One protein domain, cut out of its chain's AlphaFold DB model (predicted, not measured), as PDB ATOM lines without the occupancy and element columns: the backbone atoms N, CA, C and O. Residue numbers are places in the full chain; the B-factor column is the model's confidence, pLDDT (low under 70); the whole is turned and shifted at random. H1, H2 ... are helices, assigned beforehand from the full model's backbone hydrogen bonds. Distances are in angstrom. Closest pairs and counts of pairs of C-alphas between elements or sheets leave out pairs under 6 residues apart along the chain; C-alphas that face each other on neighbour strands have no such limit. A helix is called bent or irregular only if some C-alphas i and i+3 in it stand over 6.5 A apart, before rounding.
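Overview. This is residues 8 to 84 of the 217 residues of an uncharacterized protein of Streptococcus sp. CCUG 49591 (UniProt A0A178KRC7). Two helices, the long H3 and the shorter H1, run side by side and opposite ways like the two legs of a long, narrow U, and the short helix H2 sits in the turn that joins them. The legs are unequal: H3 makes the length of the whole, and its last part, residues 71 to 84, sticks out with nothing beside it. The printed part has 77 residues with three named helices, in the order H1, H2, H3, and no named strand; the class is all helix. The whole is extended, with a radius of gyration of the C-alphas of 19.2 A, and it is a rod that spans 67 by 20 by 16 A.

Arrangement. The longest helix, H3, residues 47 to 84, touches H1, residues 9 to 29, with 5 pairs of C-alphas within 8 A. H3 touches H1 with residues 51 to 69 alone. The closest C-alphas of the two are those of Leu 24 and Leu 51, 7.6 A apart. Their lines stand at a shallow tilt of 9 degrees, opposite ways, and their centres are 16.2 A apart. H2, residues 32 to 39, touches no helix, but is near H3. H2 and H3 are close but not clearly touching: their closest C-alphas, those of Thr 34 and Met 47, are 7.8 A apart. The lines of H2 and H3 stand at a steep tilt of 43 degrees, opposite ways. H1 and H2 are also close but not clearly touching, and their closest C-alphas, those of Val 27 and Val 33, are 6.9 A apart. The lines of H1 and H2 stand at a steep tilt of 52 degrees, the same way. In the backbones of H1 and H2 every O i to N i+4 pair is within hydrogen-bond range, while in H3 32 of 34 such pairs are.

Along the chain. H3 has 38 residues, from C-alpha 47 at (121.958, 261.865, 306.557) to C-alpha 84 at (146.069, 308.163, 284.732), and is 56.6 A long from first to last C-alpha. H3 is irregular: C-alphas 48 and 51 are 7.7 A apart, where about 5 A is found in a regular helix, and its line is a rough one. H1 has 21 residues, Pro 9 to Ser 29; its first C-alpha is at (129.500, 287.469, 285.976), and it is 30.2 A long from first to last C-alpha. H2 has 8 residues, Leu 32 to Leu 39, and is 10.4 A long from first to last C-alpha.

Size, cuts and confidence. The two C-alphas farthest apart are those of Gly 41, in the link from H2 to H3, and Tyr 84, at 67.0 A. The first and last printed C-alphas, those of Ser 8 and Tyr 84, are 25.2 A apart. Residues 71 to 84, which belong to H3, stand free; the body without them has 63 residues, spans 46 by 18 by 16 A and has a radius of gyration of 14.9 A. The link from H1 to H2 is tight, with 2 residues between them, and the link from H2 to H3 is short, with 7 residues between them. The printed part runs from residue 8 to residue 84 and has no cut. The mean pLDDT of the printed part is 72.1. The model's confidence is low, under 70, at 24 residues: residues 8 to 10, residue 37, residue 41, residues 43 to 49 and residues 73 to 84.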
ATOM      1  N   SER A   8     126.410 291.021 284.736       65.88
ATOM      2  CA  SER A   8     127.820 290.817 285.037       65.88
ATOM      3  C   SER A   8     128.016 289.397 285.588       65.88
ATOM      4  O   SER A   8     127.084 288.828 286.164       65.88
ATOM      5  N   PRO A   9     129.206 288.793 285.425       67.81
ATOM      6  CA  PRO A   9     129.500 287.469 285.976       67.81
ATOM      7  C   PRO A   9     129.127 287.360 287.463       67.81
ATOM      8  O   PRO A   9     128.557 286.361 287.880       67.81
ATOM      9  N   PHE A  10     129.319 288.448 288.214       69.56
ATOM     10  CA  PHE A  10     128.914 288.585 289.611       69.56
ATOM     11  C   PHE A  10     127.404 288.396 289.835       69.56
ATOM     12  O   PHE A  10     127.000 287.585 290.665       69.56
ATOM     13  N   TRP A  11     126.558 289.080 289.057       71.12
ATOM     14  CA  TRP A  11     125.102 288.927 289.143       71.12
ATOM     15  C   TRP A  11     124.642 287.523 288.746       71.12
ATOM     16  O   TRP A  11     123.741 286.975 289.376       71.12
ATOM     17  N   LYS A  12     125.280 286.906 287.743       75.19
ATOM     18  CA  LYS A  12     124.991 285.515 287.358       75.19
ATOM     19  C   LYS A  12     125.305 284.535 288.486       75.19
ATOM     20  O   LYS A  12     124.505 283.638 288.733       75.19
ATOM     21  N   THR A  13     126.425 284.727 289.180       74.62
ATOM     22  CA  THR A  13     126.821 283.890 290.316       74.62
ATOM     23  C   THR A  13     125.855 284.045 291.490       74.62
ATOM     24  O   THR A  13     125.412 283.038 292.033       74.62
ATOM     25  N   ILE A  14     125.445 285.275 291.830       77.38
ATOM     26  CA  ILE A  14     124.420 285.511 292.862       77.38
ATOM     27  C   ILE A  14     123.119 284.787 292.508       77.38
ATOM     28  O   ILE A  14     122.605 284.024 293.317       77.38
ATOM     29  N   ILE A  15     122.621 284.973 291.281       80.94
ATOM     30  CA  ILE A  15     121.382 284.337 290.818       80.94
ATOM     31  C   ILE A  15     121.495 282.808 290.883       80.94
ATOM     32  O   ILE A  15     120.572 282.150 291.359       80.94
ATOM     33  N   PHE A  16     122.625 282.239 290.456       81.62
ATOM     34  CA  PHE A  16     122.870 280.798 290.522       81.62
ATOM     35  C   PHE A  16     122.812 280.270 291.960       81.62
ATOM     36  O   PHE A  16     122.064 279.333 292.226       81.62
ATOM     37  N   PHE A  17     123.540 280.883 292.899       78.88
ATOM     38  CA  PHE A  17     123.544 280.436 294.294       78.88
ATOM     39  C   PHE A  17     122.190 280.640 294.984       78.88
ATOM     40  O   PHE A  17     121.800 279.810 295.805       78.88
ATOM     41  N   SER A  18     121.437 281.687 294.626       81.00
ATOM     42  CA  SER A  18     120.064 281.878 295.106       81.00
ATOM     43  C   SER A  18     119.134 280.762 294.624       81.00
ATOM     44  O   SER A  18     118.438 280.162 295.438       81.00
ATOM     45  N   ILE A  19     119.157 280.430 293.328       84.31
ATOM     46  CA  ILE A  19     118.347 279.337 292.764       84.31
ATOM     47  C   ILE A  19     118.758 277.990 293.371       84.31
ATOM     48  O   ILE A  19     117.904 277.199 293.765       84.31
ATOM     49  N   PHE A  20     120.062 277.742 293.487       83.50
ATOM     50  CA  PHE A  20     120.600 276.513 294.063       83.50
ATOM     51  C   PHE A  20     120.183 276.334 295.530       83.50
ATOM     52  O   PHE A  20     119.767 275.246 295.920       83.50
ATOM     53  N   SER A  21     120.201 277.406 296.326       79.00
ATOM     54  CA  SER A  21     119.763 277.365 297.729       79.00
ATOM     55  C   SER A  21     118.268 277.062 297.862       79.00
ATOM     56  O   SER A  21     117.876 276.287 298.730       79.00
ATOM     57  N   ILE A  22     117.433 277.617 296.975       82.88
ATOM     58  CA  ILE A  22     115.991 277.319 296.934       82.88
ATOM     59  C   ILE A  22     115.756 275.844 296.579       82.88
ATOM     60  O   ILE A  22     114.937 275.186 297.214       82.88
ATOM     61  N   LEU A  23     116.493 275.302 295.604       82.69
ATOM     62  CA  LEU A  23     116.403 273.885 295.238       82.69
ATOM     63  C   LEU A  23     116.801 272.969 296.401       82.69
ATOM     64  O   LEU A  23     116.088 272.008 296.679       82.69
ATOM     65  N   LEU A  24     117.890 273.284 297.108       79.88
ATOM     66  CA  LEU A  24     118.304 272.532 298.296       79.88
ATOM     67  C   LEU A  24     117.240 272.573 299.400       79.88
ATOM     68  O   LEU A  24     116.950 271.540 299.997       79.88
ATOM     69  N   PHE A  25     116.618 273.733 299.623       79.94
ATOM     70  CA  PHE A  25     115.535 273.885 300.595       79.94
ATOM     71  C   PHE A  25     114.308 273.028 300.250       79.94
ATOM     72  O   PHE A  25     113.708 272.421 301.135       79.94
ATOM     73  N   VAL A  26     113.945 272.935 298.966       80.31
ATOM     74  CA  VAL A  26     112.858 272.056 298.501       80.31
ATOM     75  C   VAL A  26     113.224 270.583 298.699       80.31
ATOM     76  O   VAL A  26     112.402 269.811 299.188       80.31
ATOM     77  N   VAL A  27     114.451 270.184 298.353       77.38
ATOM     78  CA  VAL A  27     114.926 268.799 298.517       77.38
ATOM     79  C   VAL A  27     114.884 268.353 299.981       77.38
ATOM     80  O   VAL A  27     114.473 267.224 300.256       77.38
ATOM     81  N   ASP A  28     115.253 269.247 300.896       74.00
ATOM     82  CA  ASP A  28     115.202 269.018 302.341       74.00
ATOM     83  C   ASP A  28     113.757 268.986 302.874       74.00
ATOM     84  O   ASP A  28     113.352 268.020 303.515       74.00
ATOM     85  N   SER A  29     112.925 269.973 302.513       75.75
ATOM     86  CA  SER A  29     111.540 270.102 303.009       75.75
ATOM     87  C   SER A  29     110.638 268.909 302.671       75.75
ATOM     88  O   SER A  29     109.687 268.621 303.393       75.75
ATOM     89  N   PHE A  30     110.902 268.226 301.555       79.12
ATOM     90  CA  PHE A  30     110.126 267.063 301.111       79.12
ATOM     91  C   PHE A  30     110.755 265.716 301.494       79.12
ATOM     92  O   PHE A  30     110.215 264.664 301.117       79.12
ATOM     93  N   ASP A  31     111.868 265.752 302.232       72.75
ATOM     94  CA  ASP A  31     112.654 264.592 302.650       72.75
ATOM     95  C   ASP A  31     113.010 263.670 301.466       72.75
ATOM     96  O   ASP A  31     112.960 262.439 301.528       72.75
ATOM     97  N   LEU A  32     113.298 264.290 300.311       73.06
ATOM     98  CA  LEU A  32     113.465 263.578 299.039       73.06
ATOM     99  C   LEU A  32     114.707 262.697 299.044       73.06
ATOM    100  O   LEU A  32     114.702 261.634 298.428       73.06
ATOM    101  N   VAL A  33     115.757 263.121 299.752       71.88
ATOM    102  CA  VAL A  33     116.987 262.337 299.887       71.88
ATOM    103  C   VAL A  33     116.683 261.027 300.611       71.88
ATOM    104  O   VAL A  33     117.111 259.973 300.149       71.88
ATOM    105  N   THR A  34     115.882 261.057 301.680       70.94
ATOM    106  CA  THR A  34     115.599 259.864 302.499       70.94
ATOM    107  C   THR A  34     114.765 258.879 301.703       70.94
ATOM    108  O   THR A  34     115.133 257.713 301.581       70.94
ATOM    109  N   LYS A  35     113.724 259.383 301.032       73.00
ATOM    110  CA  LYS A  35     112.874 258.596 300.129       73.00
ATOM    111  C   LYS A  35     113.650 257.975 298.968       73.00
ATOM    112  O   LYS A  35     113.345 256.860 298.558       73.00
ATOM    113  N   LEU A  36     114.651 258.676 298.431       74.94
ATOM    114  CA  LEU A  36     115.508 258.146 297.371       74.94
ATOM    115  C   LEU A  36     116.354 256.969 297.881       74.94
ATOM    116  O   LEU A  36     116.410 255.934 297.225       74.94
ATOM    117  N   PHE A  37     116.991 257.091 299.049       69.75
ATOM    118  CA  PHE A  37     117.793 256.002 299.623       69.75
ATOM    119  C   PHE A  37     116.941 254.796 300.041       69.75
ATOM    120  O   PHE A  37     117.348 253.657 299.807       69.75
ATOM    121  N   GLU A  38     115.737 255.035 300.569       72.38
ATOM    122  CA  GLU A  38     114.749 253.986 300.843       72.38
ATOM    123  C   GLU A  38     114.342 253.233 299.568       72.38
ATOM    124  O   GLU A  38     114.281 252.004 299.581       72.38
ATOM    125  N   LEU A  39     114.152 253.941 298.445       78.50
ATOM    126  CA  LEU A  39     113.863 253.335 297.139       78.50
ATOM    127  C   LEU A  39     114.998 252.414 296.654       78.50
ATOM    128  O   LEU A  39     114.737 251.408 295.998       78.50
ATOM    129  N   PHE A  40     116.248 252.729 296.998       75.81
ATOM    130  CA  PHE A  40     117.417 251.899 296.691       75.81
ATOM    131  C   PHE A  40     117.722 250.834 297.761       75.81
ATOM    132  O   PHE A  40     118.729 250.136 297.657       75.81
ATOM    133  N   GLY A  41     116.867 250.677 298.781       68.81
ATOM    134  CA  GLY A  41     117.024 249.665 299.832       68.81
ATOM    135  C   GLY A  41     118.197 249.920 300.784       68.81
ATOM    136  O   GLY A  41     118.634 249.005 301.483       68.81
ATOM    137  N   VAL A  42     118.726 251.146 300.818       71.62
ATOM    138  CA  VAL A  42     119.870 251.525 301.655       71.62
ATOM    139  C   VAL A  42     119.361 252.263 302.888       71.62
ATOM    140  O   VAL A  42     118.706 253.296 302.784       71.62
ATOM    141  N   LYS A  43     119.682 251.754 304.084       62.16
ATOM    142  CA  LYS A  43     119.317 252.421 305.338       62.16
ATOM    143  C   LYS A  43     120.180 253.684 305.501       62.16
ATOM    144  O   LYS A  43     121.406 253.562 305.473       62.16
ATOM    145  N   PRO A  44     119.592 254.878 305.675       60.25
ATOM    146  CA  PRO A  44     120.354 256.118 305.724       60.25
ATOM    147  C   PRO A  44     121.097 256.225 307.058       60.25
ATOM    148  O   PRO A  44     120.527 256.549 308.097       60.25
ATOM    149  N   ILE A  45     122.393 255.926 307.044       56.84
ATOM    150  CA  ILE A  45     123.275 256.073 308.201       56.84
ATOM    151  C   ILE A  45     124.085 257.355 307.939       56.84
ATOM    152  O   ILE A  45     124.908 257.378 307.032       56.84
ATOM    153  N   HIS A  46     123.804 258.425 308.701       56.59
ATOM    154  CA  HIS A  46     124.447 259.766 308.667       56.59
ATOM    155  C   HIS A  46     123.852 260.875 307.768       56.59
ATOM    156  O   HIS A  46     124.523 261.870 307.494       56.59
ATOM    157  N   MET A  47     122.577 260.805 307.374       58.75
ATOM    158  CA  MET A  47     121.958 261.865 306.557       58.75
ATOM    159  C   MET A  47     121.651 263.186 307.282       58.75
ATOM    160  O   MET A  47     121.476 264.206 306.630       58.75
ATOM    161  N   ASN A  48     121.667 263.255 308.609       60.75
ATOM    162  CA  ASN A  48     121.232 264.474 309.313       60.75
ATOM    163  C   ASN A  48     122.161 265.697 309.122       60.75
ATOM    164  O   ASN A  48     121.912 266.756 309.690       60.75
ATOM    165  N   SER A  49     123.252 265.573 308.358       64.56
ATOM    166  CA  SER A  49     124.227 266.651 308.150       64.56
ATOM    167  C   SER A  49     124.645 266.862 306.689       64.56
ATOM    168  O   SER A  49     125.523 267.687 306.434       64.56
ATOM    169  N   TRP A  50     124.024 266.177 305.714       71.12
ATOM    170  CA  TRP A  50     124.394 266.328 304.294       71.12
ATOM    171  C   TRP A  50     124.149 267.760 303.794       71.12
ATOM    172  O   TRP A  50     124.989 268.327 303.094       71.12
ATOM    173  N   LEU A  51     123.049 268.385 304.231       71.81
ATOM    174  CA  LEU A  51     122.716 269.766 303.886       71.81
ATOM    175  C   LEU A  51     123.733 270.756 304.470       71.81
ATOM    176  O   LEU A  51     124.169 271.676 303.779       71.81
ATOM    177  N   ALA A  52     124.173 270.532 305.713       72.75
ATOM    178  CA  ALA A  52     125.198 271.352 306.352       72.75
ATOM    179  C   ALA A  52     126.546 271.254 305.612       72.75
ATOM    180  O   ALA A  52     127.229 272.264 305.431       72.75
ATOM    181  N   TYR A  53     126.904 270.063 305.121       75.69
ATOM    182  CA  TYR A  53     128.124 269.845 304.339       75.69
ATOM    183  C   TYR A  53     128.077 270.562 302.977       75.69
ATOM    184  O   TYR A  53     129.000 271.304 302.634       75.69
ATOM    185  N   ILE A  54     126.974 270.422 302.229       78.31
ATOM    186  CA  ILE A  54     126.787 271.103 300.935       78.31
ATOM    187  C   ILE A  54     126.731 272.624 301.112       78.31
ATOM    188  O   ILE A  54     127.352 273.356 300.336       78.31
ATOM    189  N   GLY A  55     126.024 273.101 302.139       76.31
ATOM    190  CA  GLY A  55     125.960 274.517 302.489       76.31
ATOM    191  C   GLY A  55     127.335 275.091 302.830       76.31
ATOM    192  O   GLY A  55     127.690 276.155 302.327       76.31
ATOM    193  N   SER A  56     128.155 274.355 303.588       78.81
ATOM    194  CA  SER A  56     129.520 274.780 303.930       78.81
ATOM    195  C   SER A  56     130.419 274.896 302.698       78.81
ATOM    196  O   SER A  56     131.082 275.916 302.512       78.81
ATOM    197  N   ILE A  57     130.404 273.895 301.810       80.12
ATOM    198  CA  ILE A  57     131.201 273.918 300.572       80.12
ATOM    199  C   ILE A  57     130.748 275.066 299.666       80.12
ATOM    200  O   ILE A  57     131.570 275.814 299.141       80.12
ATOM    201  N   SER A  58     129.435 275.236 299.515       76.31
ATOM    202  CA  SER A  58     128.851 276.274 298.665       76.31
ATOM    203  C   SER A  58     129.150 277.681 299.193       76.31
ATOM    204  O   SER A  58     129.503 278.565 298.413       76.31
ATOM    205  N   GLY A  59     129.089 277.885 300.514       79.25
ATOM    206  CA  GLY A  59     129.487 279.134 301.165       79.25
ATOM    207  C   GLY A  59     130.968 279.462 300.959       79.25
ATOM    208  O   GLY A  59     131.312 280.604 300.647       79.25
ATOM    209  N   LEU A  60     131.847 278.461 301.056       84.44
ATOM    210  CA  LEU A  60     133.286 278.627 300.823       84.44
ATOM    211  C   LEU A  60     133.586 278.978 299.355       84.44
ATOM    212  O   LEU A  60     134.363 279.890 299.076       84.44
ATOM    213  N   LEU A  61     132.905 278.332 298.405       80.81
ATOM    214  CA  LEU A  61     133.025 278.655 296.978       80.81
ATOM    215  C   LEU A  61     132.533 280.072 296.663       80.81
ATOM    216  O   LEU A  61     133.203 280.810 295.938       80.81
ATOM    217  N   MET A  62     131.391 280.478 297.226       78.75
ATOM    218  CA  MET A  62     130.830 281.811 297.006       78.75
ATOM    219  C   MET A  62     131.729 282.906 297.589       78.75
ATOM    220  O   MET A  62     132.034 283.887 296.911       78.75
ATOM    221  N   THR A  63     132.211 282.729 298.820       79.06
ATOM    222  CA  THR A  63     133.127 283.687 299.463       79.06
ATOM    223  C   THR A  63     134.459 283.788 298.722       79.06
ATOM    224  O   THR A  63     134.909 284.900 298.454       79.06
ATOM    225  N   SER A  64     135.042 282.666 298.290       78.56
ATOM    226  CA  SER A  64     136.257 282.657 297.462       78.56
ATOM    227  C   SER A  64     136.049 283.373 296.122       78.56
ATOM    228  O   SER A  64     136.916 284.128 295.674       78.56
ATOM    229  N   TYR A  65     134.898 283.175 295.473       79.62
ATOM    230  CA  TYR A  65     134.574 283.849 294.214       79.62
ATOM    231  C   TYR A  65     134.396 285.361 294.396       79.62
ATOM    232  O   TYR A  65     134.958 286.142 293.632       79.62
ATOM    233  N   ILE A  66     133.654 285.793 295.421       79.56
ATOM    234  CA  ILE A  66     133.474 287.221 295.725       79.56
ATOM    235  C   ILE A  66     134.821 287.861 296.058       79.56
ATOM    236  O   ILE A  66     135.126 288.930 295.543       79.56
ATOM    237  N   TYR A  67     135.637 287.208 296.884       77.69
ATOM    238  CA  TYR A  67     136.944 287.722 297.276       77.69
ATOM    239  C   TYR A  67     137.870 287.901 296.068       77.69
ATOM    240  O   TYR A  67     138.414 288.982 295.862       77.69
ATOM    241  N   THR A  68     137.991 286.882 295.214       75.88
ATOM    242  CA  THR A  68     138.819 286.956 293.999       75.88
ATOM    243  C   THR A  68     138.293 287.975 292.988       75.88
ATOM    244  O   THR A  68     139.083 288.708 292.393       75.88
ATOM    245  N   ALA A  69     136.973 288.083 292.818       72.50
ATOM    246  CA  ALA A  69     136.365 289.096 291.960       72.50
ATOM    247  C   ALA A  69     136.592 290.523 292.491       72.50
ATOM    248  O   ALA A  69     136.882 291.423 291.703       72.50
ATOM    249  N   SER A  70     136.499 290.726 293.808       70.88
ATOM    250  CA  SER A  70     136.779 292.009 294.462       70.88
ATOM    251  C   SER A  70     138.252 292.388 294.349       70.88
ATOM    252  O   SER A  70     138.550 293.495 293.918       70.88
ATOM    253  N   LEU A  71     139.173 291.457 294.619       72.56
ATOM    254  CA  LEU A  71     140.608 291.687 294.434       72.56
ATOM    255  C   LEU A  71     140.951 292.060 292.994       72.56
ATOM    256  O   LEU A  71     141.749 292.965 292.771       72.56
ATOM    257  N   LYS A  72     140.339 291.381 292.018       72.06
ATOM    258  CA  LYS A  72     140.536 291.694 290.603       72.06
ATOM    259  C   LYS A  72     140.009 293.086 290.253       72.06
ATOM    260  O   LYS A  72     140.664 293.839 289.546       72.06
ATOM    261  N   LYS A  73     138.843 293.457 290.779       68.19
ATOM    262  CA  LYS A  73     138.283 294.797 290.582       68.19
ATOM    263  C   LYS A  73     139.188 295.876 291.186       68.19
ATOM    264  O   LYS A  73     139.441 296.877 290.524       68.19
ATOM    265  N   ASP A  74     139.691 295.668 292.399       60.09
ATOM    266  CA  ASP A  74     140.593 296.614 293.064       60.09
ATOM    267  C   ASP A  74     141.946 296.705 292.349       60.09
ATOM    268  O   ASP A  74     142.493 297.800 292.207       60.09
ATOM    269  N   SER A  75     142.477 295.585 291.841       62.91
ATOM    270  CA  SER A  75     143.690 295.609 291.021       62.91
ATOM    271  C   SER A  75     143.484 296.377 289.722       62.91
ATOM    272  O   SER A  75     144.342 297.181 289.369       62.91
ATOM    273  N   ASP A  76     142.345 296.180 289.053       62.06
ATOM    274  CA  ASP A  76     142.013 296.870 287.805       62.06
ATOM    275  C   ASP A  76     141.848 298.383 288.050       62.06
ATOM    276  O   ASP A  76     142.375 299.193 287.291       62.06
ATOM    277  N   ILE A  77     141.181 298.787 289.143       60.72
ATOM    278  CA  ILE A  77     141.033 300.203 289.531       60.72
ATOM    279  C   ILE A  77     142.395 300.828 289.829       60.72
ATOM    280  O   ILE A  77     142.711 301.888 289.294       60.72
ATOM    281  N   ARG A  78     143.227 300.163 290.637       58.66
ATOM    282  CA  ARG A  78     144.556 300.671 290.993       58.66
ATOM    283  C   ARG A  78     145.471 300.775 289.776       58.66
ATOM    284  O   ARG A  78     146.235 301.730 289.674       58.66
ATOM    285  N   GLU A  79     145.390 299.827 288.845       59.59
ATOM    286  CA  GLU A  79     146.123 299.894 287.580       59.59
ATOM    287  C   GLU A  79     145.654 301.086 286.732       59.59
ATOM    288  O   GLU A  79     146.478 301.817 286.187       59.59
ATOM    289  N   ILE A  80     144.343 301.331 286.660       60.06
ATOM    290  CA  ILE A  80     143.775 302.489 285.962       60.06
ATOM    291  C   ILE A  80     144.229 303.807 286.615       60.06
ATOM    292  O   ILE A  80     144.725 304.689 285.917       60.06
ATOM    293  N   GLU A  81     144.130 303.941 287.939       53.69
ATOM    294  CA  GLU A  81     144.552 305.141 288.678       53.69
ATOM    295  C   GLU A  81     146.056 305.416 288.541       53.69
ATOM    296  O   GLU A  81     146.464 306.552 288.296       53.69
ATOM    297  N   GLN A  82     146.895 304.378 288.627       55.41
ATOM    298  CA  GLN A  82     148.338 304.508 288.406       55.41
ATOM    299  C   GLN A  82     148.669 304.915 286.966       55.41
ATOM    300  O   GLN A  82     149.612 305.675 286.755       55.41
ATOM    301  N   ARG A  83     147.901 304.456 285.971       56.47
ATOM    302  CA  ARG A  83     148.079 304.873 284.572       56.47
ATOM    303  C   ARG A  83     147.669 306.327 284.342       56.47
ATOM    304  O   ARG A  83     148.421 307.051 283.700       56.47
ATOM    305  N   TYR A  84     146.529 306.772 284.879       54.47
ATOM    306  CA  TYR A  84     146.069 308.163 284.732       54.47
ATOM    307  C   TYR A  84     146.988 309.164 285.434       54.47
ATOM    308  O   TYR A  84     147.249 310.240 284.897       54.47
TER     309      TYR A  84